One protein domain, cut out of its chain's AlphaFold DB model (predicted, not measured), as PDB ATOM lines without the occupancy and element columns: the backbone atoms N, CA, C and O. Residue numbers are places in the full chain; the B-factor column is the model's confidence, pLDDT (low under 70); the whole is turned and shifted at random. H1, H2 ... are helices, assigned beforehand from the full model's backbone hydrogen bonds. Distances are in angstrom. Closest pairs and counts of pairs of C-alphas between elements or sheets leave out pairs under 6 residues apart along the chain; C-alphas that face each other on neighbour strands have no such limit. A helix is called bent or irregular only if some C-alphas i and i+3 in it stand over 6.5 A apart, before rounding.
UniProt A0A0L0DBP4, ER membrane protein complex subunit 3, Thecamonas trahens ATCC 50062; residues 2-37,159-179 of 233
ATOM      1  N   ASP A   2     182.116 129.686 150.126       61.78
ATOM      2  CA  ASP A   2     182.158 130.421 151.398       61.78
ATOM      3  C   ASP A   2     180.796 130.939 151.887       61.78
ATOM      4  O   ASP A   2     180.538 131.009 153.081       61.78
ATOM      5  N   LEU A   3     179.880 131.288 150.975       69.38
ATOM      6  CA  LEU A   3     178.536 131.752 151.329       69.38
ATOM      7  C   LEU A   3     177.669 130.647 151.953       69.38
ATOM      8  O   LEU A   3     176.847 130.952 152.815       69.38
ATOM      9  N   LEU A   4     177.822 129.381 151.544       68.94
ATOM     10  CA  LEU A   4     177.058 128.277 152.137       68.94
ATOM     11  C   LEU A   4     177.591 127.923 153.529       68.94
ATOM     12  O   LEU A   4     176.801 127.589 154.408       68.94
ATOM     13  N   GLU A   5     178.897 128.063 153.752       66.75
ATOM     14  CA  GLU A   5     179.513 127.896 155.071       66.75
ATOM     15  C   GLU A   5     179.153 129.059 156.001       66.75
ATOM     16  O   GLU A   5     178.639 128.860 157.103       66.75
ATOM     17  N   ALA A   6     179.328 130.292 155.523       69.50
ATOM     18  CA  ALA A   6     179.077 131.493 156.304       69.50
ATOM     19  C   ALA A   6     177.586 131.703 156.590       69.50
ATOM     20  O   ALA A   6     177.241 132.152 157.681       69.50
ATOM     21  N   HIS A   7     176.689 131.368 155.655       74.62
ATOM     22  CA  HIS A   7     175.255 131.671 155.757       74.62
ATOM     23  C   HIS A   7     174.337 130.438 155.749       74.62
ATOM     24  O   HIS A   7     173.113 130.589 155.772       74.62
ATOM     25  N   GLY A   8     174.878 129.216 155.797       73.00
ATOM     26  CA  GLY A   8     174.089 127.973 155.838       73.00
ATOM     27  C   GLY A   8     173.167 127.850 157.057       73.00
ATOM     28  O   GLY A   8     172.169 127.132 157.016       73.00
ATOM     29  N   HIS A   9     173.441 128.625 158.106       77.94
ATOM     30  CA  HIS A   9     172.654 128.685 159.335       77.94
ATOM     31  C   HIS A   9     171.271 129.357 159.188       77.94
ATOM     32  O   HIS A   9     170.437 129.263 160.091       77.94
ATOM     33  N   TRP A  10     171.009 130.018 158.051       78.62
ATOM     34  CA  TRP A  10     169.703 130.603 157.705       78.62
ATOM     35  C   TRP A  10     168.829 129.690 156.836       78.62
ATOM     36  O   TRP A  10     167.667 130.013 156.587       78.62
ATOM     37  N   LEU A  11     169.350 128.550 156.369       82.50
ATOM     38  CA  LEU A  11     168.625 127.611 155.503       82.50
ATOM     39  C   LEU A  11     168.024 126.454 156.306       82.50
ATOM     40  O   LEU A  11     168.706 125.949 157.191       82.50
ATOM     41  N   PRO A  12     166.792 125.989 156.015       81.69
ATOM     42  CA  PRO A  12     166.227 124.820 156.687       81.69
ATOM     43  C   PRO A  12     167.145 123.609 156.536       81.69
ATOM     44  O   PRO A  12     167.759 123.434 155.482       81.69
ATOM     45  N   ARG A  13     167.183 122.735 157.547       78.31
ATOM     46  CA  ARG A  13     168.087 121.572 157.582       78.31
ATOM     47  C   ARG A  13     168.039 120.733 156.299       78.31
ATOM     48  O   ARG A  13     169.075 120.457 155.709       78.31
ATOM     49  N   ALA A  14     166.838 120.451 155.790       81.62
ATOM     50  CA  ALA A  14     166.650 119.716 154.537       81.62
ATOM     51  C   ALA A  14     167.235 120.439 153.305       81.62
ATOM     52  O   ALA A  14     167.756 119.807 152.390       81.62
ATOM     53  N   ALA A  15     167.158 121.771 153.265       82.19
ATOM     54  CA  ALA A  15     167.671 122.575 152.158       82.19
ATOM     55  C   ALA A  15     169.199 122.754 152.223       82.19
ATOM     56  O   ALA A  15     169.832 122.953 151.183       82.19
ATOM     57  N   PHE A  16     169.781 122.695 153.422       82.69
ATOM     58  CA  PHE A  16     171.227 122.649 153.626       82.69
ATOM     59  C   PHE A  16     171.791 121.273 153.247       82.69
ATOM     60  O   PHE A  16     172.725 121.197 152.458       82.69
ATOM     61  N   GLU A  17     171.171 120.186 153.713       81.12
ATOM     62  CA  GLU A  17     171.607 118.813 153.427       81.12
ATOM     63  C   GLU A  17     171.558 118.478 151.931       81.12
ATOM     64  O   GLU A  17     172.526 117.922 151.420       81.12
ATOM     65  N   ARG A  18     170.516 118.895 151.195       81.81
ATOM     66  CA  ARG A  18     170.472 118.716 149.728       81.81
ATOM     67  C   ARG A  18     171.609 119.438 149.004       81.81
ATOM     68  O   ARG A  18     172.171 118.895 148.061       81.81
ATOM     69  N   ARG A  19     171.954 120.660 149.434       79.62
ATOM     70  CA  ARG A  19     173.075 121.419 148.852       79.62
ATOM     71  C   ARG A  19     174.410 120.783 149.223       79.62
ATOM     72  O   ARG A  19     175.259 120.627 148.359       79.62
ATOM     73  N   ARG A  20     174.563 120.335 150.472       77.81
ATOM     74  CA  ARG A  20     175.743 119.595 150.931       77.81
ATOM     75  C   ARG A  20     175.945 118.310 150.124       77.81
ATOM     76  O   ARG A  20     177.052 118.030 149.690       77.81
ATOM     77  N   GLN A  21     174.873 117.560 149.879       77.94
ATOM     78  CA  GLN A  21     174.902 116.344 149.064       77.94
ATOM     79  C   GLN A  21     175.250 116.640 147.605       77.94
ATOM     80  O   GLN A  21     176.116 115.970 147.068       77.94
ATOM     81  N   PHE A  22     174.669 117.679 146.998       78.75
ATOM     82  CA  PHE A  22     175.008 118.105 145.633       78.75
ATOM     83  C   PHE A  22     176.507 118.398 145.449       78.75
ATOM     84  O   PHE A  22     177.071 118.178 144.383       78.75
ATOM     85  N   PHE A  23     177.160 118.880 146.502       73.75
ATOM     86  CA  PHE A  23     178.587 119.153 146.501       73.75
ATOM     87  C   PHE A  23     179.445 117.910 146.788       73.75
ATOM     88  O   PHE A  23     180.460 117.706 146.129       73.75
ATOM     89  N   ILE A  24     179.039 117.069 147.740       70.38
ATOM     90  CA  ILE A  24     179.814 115.898 148.189       70.38
ATOM     91  C   ILE A  24     179.655 114.682 147.260       70.38
ATOM     92  O   ILE A  24     180.508 113.793 147.304       70.38
ATOM     93  N   ASP A  25     178.588 114.627 146.457       74.56
ATOM     94  CA  ASP A  25     178.218 113.445 145.676       74.56
ATOM     95  C   ASP A  25     179.366 112.892 144.814       74.56
ATOM     96  O   ASP A  25     180.137 113.629 144.196       74.56
ATOM     97  N   GLY A  26     179.475 111.564 144.801       59.88
ATOM     98  CA  GLY A  26     180.568 110.830 144.174       59.88
ATOM     99  C   GLY A  26     180.571 110.937 142.651       59.88
ATOM    100  O   GLY A  26     181.648 111.052 142.068       59.88
ATOM    101  N   GLU A  27     179.389 110.938 142.025       53.00
ATOM    102  CA  GLU A  27     179.241 110.847 140.564       53.00
ATOM    103  C   GLU A  27     178.915 112.183 139.881       53.00
ATOM    104  O   GLU A  27     179.407 112.446 138.783       53.00
ATOM    105  N   HIS A  28     178.140 113.066 140.524       53.00
ATOM    106  CA  HIS A  28     177.788 114.387 139.976       53.00
ATOM    107  C   HIS A  28     178.277 115.576 140.818       53.00
ATOM    108  O   HIS A  28     177.949 116.726 140.509       53.00
ATOM    109  N   GLY A  29     179.087 115.331 141.850       58.66
ATOM    110  CA  GLY A  29     179.641 116.385 142.690       58.66
ATOM    111  C   GLY A  29     180.545 117.321 141.896       58.66
ATOM    112  O   GLY A  29     181.521 116.902 141.275       58.66
ATOM    113  N   MET A  30     180.253 118.620 141.964       61.09
ATOM    114  CA  MET A  30     181.048 119.679 141.327       61.09
ATOM    115  C   MET A  30     182.542 119.626 141.714       61.09
ATOM    116  O   MET A  30     183.382 120.092 140.950       61.09
ATOM    117  N   TYR A  31     182.873 119.024 142.865       61.69
ATOM    118  CA  TYR A  31     184.240 118.846 143.368       61.69
ATOM    119  C   TYR A  31     184.969 117.595 142.847       61.69
ATOM    120  O   TYR A  31     186.187 117.524 142.979       61.69
ATOM    121  N   ASN A  32     184.259 116.624 142.260       60.19
ATOM    122  CA  ASN A  32     184.852 115.417 141.669       60.19
ATOM    123  C   ASN A  32     185.027 115.527 140.143       60.19
ATOM    124  O   ASN A  32     185.635 114.651 139.535       60.19
ATOM    125  N   GLN A  33     184.506 116.583 139.509       59.78
ATOM    126  CA  GLN A  33     184.767 116.837 138.095       59.78
ATOM    127  C   GLN A  33     186.233 117.235 137.921       59.78
ATOM    128  O   GLN A  33     186.629 118.352 138.259       59.78
ATOM    129  N   GLU A  34     187.035 116.312 137.393       54.38
ATOM    130  CA  GLU A  34     188.417 116.559 136.997       54.38
ATOM    131  C   GLU A  34     188.442 117.636 135.910       54.38
ATOM    132  O   GLU A  34     188.156 117.392 134.739       54.38
ATOM    133  N   ARG A  35     188.751 118.869 136.307       55.72
ATOM    134  CA  ARG A  35     189.164 119.897 135.358       55.72
ATOM    135  C   ARG A  35     190.664 119.769 135.179       55.72
ATOM    136  O   ARG A  35     191.411 119.783 136.156       55.72
ATOM    137  N   GLU A  36     191.051 119.607 133.920       47.66
ATOM    138  CA  GLU A  36     192.420 119.443 133.457       47.66
ATOM    139  C   GLU A  36     193.345 120.451 134.152       47.66
ATOM    140  O   GLU A  36     193.069 121.655 134.184       47.66
ATOM    141  N   GLN A  37     194.412 119.937 134.767       51.41
ATOM    142  CA  GLN A  37     195.452 120.753 135.379       51.41
ATOM    143  C   GLN A  37     196.147 121.527 134.262       51.41
ATOM    144  O   GLN A  37     197.083 121.039 133.634       51.41
ATOM    145  N   MET A 159     193.986 124.108 142.036       61.66
ATOM    146  CA  MET A 159     192.535 124.048 142.083       61.66
ATOM    147  C   MET A 159     192.015 122.688 142.599       61.66
ATOM    148  O   MET A 159     191.124 122.702 143.450       61.66
ATOM    149  N   PRO A 160     192.583 121.517 142.216       69.31
ATOM    150  CA  PRO A 160     192.158 120.243 142.801       69.31
ATOM    151  C   PRO A 160     192.451 120.136 144.305       69.31
ATOM    152  O   PRO A 160     191.653 119.566 145.045       69.31
ATOM    153  N   LYS A 161     193.553 120.717 144.792       74.44
ATOM    154  CA  LYS A 161     193.905 120.709 146.218       74.44
ATOM    155  C   LYS A 161     192.994 121.624 147.033       74.44
ATOM    156  O   LYS A 161     192.631 121.282 148.153       74.44
ATOM    157  N   ILE A 162     192.595 122.762 146.469       72.38
ATOM    158  CA  ILE A 162     191.636 123.674 147.107       72.38
ATOM    159  C   ILE A 162     190.249 123.057 147.149       72.38
ATOM    160  O   ILE A 162     189.592 123.128 148.179       72.38
ATOM    161  N   PHE A 163     189.818 122.401 146.075       73.31
ATOM    162  CA  PHE A 163     188.546 121.689 146.066       73.31
ATOM    163  C   PHE A 163     188.529 120.494 147.017       73.31
ATOM    164  O   PHE A 163     187.509 120.261 147.660       73.31
ATOM    165  N   ALA A 164     189.648 119.782 147.169       75.00
ATOM    166  CA  ALA A 164     189.783 118.751 148.191       75.00
ATOM    167  C   ALA A 164     189.695 119.341 149.610       75.00
ATOM    168  O   ALA A 164     188.920 118.844 150.424       75.00
ATOM    169  N   ALA A 165     190.412 120.438 149.882       78.25
ATOM    170  CA  ALA A 165     190.369 121.121 151.176       78.25
ATOM    171  C   ALA A 165     188.969 121.677 151.503       78.25
ATOM    172  O   ALA A 165     188.482 121.514 152.618       78.25
ATOM    173  N   GLU A 166     188.286 122.272 150.523       74.69
ATOM    174  CA  GLU A 166     186.913 122.774 150.665       74.69
ATOM    175  C   GLU A 166     185.913 121.627 150.866       74.69
ATOM    176  O   GLU A 166     184.988 121.727 151.668       74.69
ATOM    177  N   LYS A 167     186.107 120.495 150.181       74.88
ATOM    178  CA  LYS A 167     185.285 119.294 150.375       74.88
ATOM    179  C   LYS A 167     185.433 118.749 151.794       74.88
ATOM    180  O   LYS A 167     184.425 118.416 152.417       74.88
ATOM    181  N   GLU A 168     186.657 118.666 152.309       77.62
ATOM    182  CA  GLU A 168     186.917 118.270 153.697       77.62
ATOM    183  C   GLU A 168     186.279 119.253 154.686       77.62
ATOM    184  O   GLU A 168     185.637 118.823 155.646       77.62
ATOM    185  N   ASN A 169     186.358 120.558 154.412       79.31
ATOM    186  CA  ASN A 169     185.716 121.580 155.234       79.31
ATOM    187  C   ASN A 169     184.185 121.425 155.243       79.31
ATOM    188  O   ASN A 169     183.573 121.330 156.307       79.31
ATOM    189  N   LEU A 170     183.557 121.257 154.077       75.50
ATOM    190  CA  LEU A 170     182.108 121.056 153.940       75.50
ATOM    191  C   LEU A 170     181.591 119.775 154.610       75.50
ATOM    192  O   LEU A 170     180.420 119.718 155.002       75.50
ATOM    193  N   VAL A 171     182.430 118.744 154.744       77.38
ATOM    194  CA  VAL A 171     182.099 117.535 155.518       77.38
ATOM    195  C   VAL A 171     182.048 117.840 157.018       77.38
ATOM    196  O   VAL A 171     181.213 117.271 157.725       77.38
ATOM    197  N   LEU A 172     182.900 118.749 157.498       79.00
ATOM    198  CA  LEU A 172     182.985 119.150 158.905       79.00
ATOM    199  C   LEU A 172     181.917 120.180 159.307       79.00
ATOM    200  O   LEU A 172     181.560 120.251 160.486       79.00
ATOM    201  N   VAL A 173     181.382 120.961 158.363       77.88
ATOM    202  CA  VAL A 173     180.348 121.966 158.657       77.88
ATOM    203  C   VAL A 173     179.040 121.293 159.093       77.88
ATOM    204  O   VAL A 173     178.288 120.718 158.300       77.88
ATOM    205  N   ALA A 174     178.730 121.425 160.383       74.81
ATOM    206  CA  ALA A 174     177.445 121.045 160.951       74.81
ATOM    207  C   ALA A 174     176.388 122.138 160.720       74.81
ATOM    208  O   ALA A 174     176.667 123.335 160.779       74.81
ATOM    209  N   HIS A 175     175.142 121.719 160.485       80.69
ATOM    210  CA  HIS A 175     174.020 122.646 160.338       80.69
ATOM    211  C   HIS A 175     173.570 123.177 161.704       80.69
ATOM    212  O   HIS A 175     173.016 122.426 162.505       80.69
ATOM    213  N   ASP A 176     173.781 124.471 161.950       77.56
ATOM    214  CA  ASP A 176     173.211 125.188 163.094       77.56
ATOM    215  C   ASP A 176     171.982 125.996 162.651       77.56
ATOM    216  O   ASP A 176     172.093 127.019 161.971       77.56
ATOM    217  N   TRP A 177     170.785 125.534 163.012       80.19
ATOM    218  CA  TRP A 177     169.534 126.199 162.648       80.19
ATOM    219  C   TRP A 177     169.221 127.335 163.627       80.19
ATOM    220  O   TRP A 177     168.479 127.161 164.597       80.19
ATOM    221  N   LYS A 178     169.728 128.544 163.356       76.31
ATOM    222  CA  LYS A 178     169.509 129.707 164.242       76.31
ATOM    223  C   LYS A 178     168.051 130.160 164.336       76.31
ATOM    224  O   LYS A 178     167.696 130.858 165.287       76.31
ATOM    225  N   VAL A 179     167.222 129.756 163.371       76.56
ATOM    226  CA  VAL A 179     165.790 130.076 163.313       76.56
ATOM    227  C   VAL A 179     164.946 129.147 164.211       76.56
ATOM    228  O   VAL A 179     163.809 129.484 164.544       76.56
TER     229      VAL A 179
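AT A GLANCE: This is residues 2 to 37 and 159 to 179 of the 233 residues of the protein "ER membrane protein complex subunit 3" of Thecamonas trahens ATCC 50062 (UniProt A0A0L0DBP4). Three helices run lengthwise in a loosely joined rod: H1 and H2 fold back beside each other towards one end, and the longest, H3, is shifted towards the other and meets H2 only part-way. Residues 25 to 37 trail to H3's end of the rod. The printed part has 57 residues, all helix in class, in the order H1, H2, H3, only just compact, close to loose (radius of gyration of the C-alphas 12.2 A), spanning 42 by 19 by 15 A.

IN THESE COORDINATES: Find C-alpha 159 at (192.535, 124.048, 142.083); from there H3, residues 159 to 172, runs 20.0 A. H2, residues 13 to 24, runs 16.1 A to (179.814, 115.898, 148.189). H1, residues 2 to 10, runs 14.0 A and is irregular: C-alphas 6 and 9 are 7.6 A apart.

HOW THE PARTS SIT: Look at Ile 24 and Lys 167, whose C-alphas, 6.8 A apart, are the closest of H2 and H3. These helices touch through residues 20 to 24 and 167 to 171 alone, at a shallow tilt of 31 degrees, opposite ways. H1 is close but not clearly touching to H2, C-alphas 8 and 16 being closest at 6.4 A, and to H3, C-alphas 5 and 170 at 7.4 A. Every O i to N i+4 pair is within hydrogen-bond range in H3, 7 of 8 in H2 and 3 of 5 in H1.

THE WHOLE: The C-alphas of Gln 37 and Val 179, the farthest apart, are 41.8 A apart. Residues 38 to 158 are not printed; C-alphas 37 and 159 are 8.0 A apart across the cut. H1 to H2 is a tight link. Model confidence is under 70 at residues 2 to 6, 26 to 37 and 159 to 160.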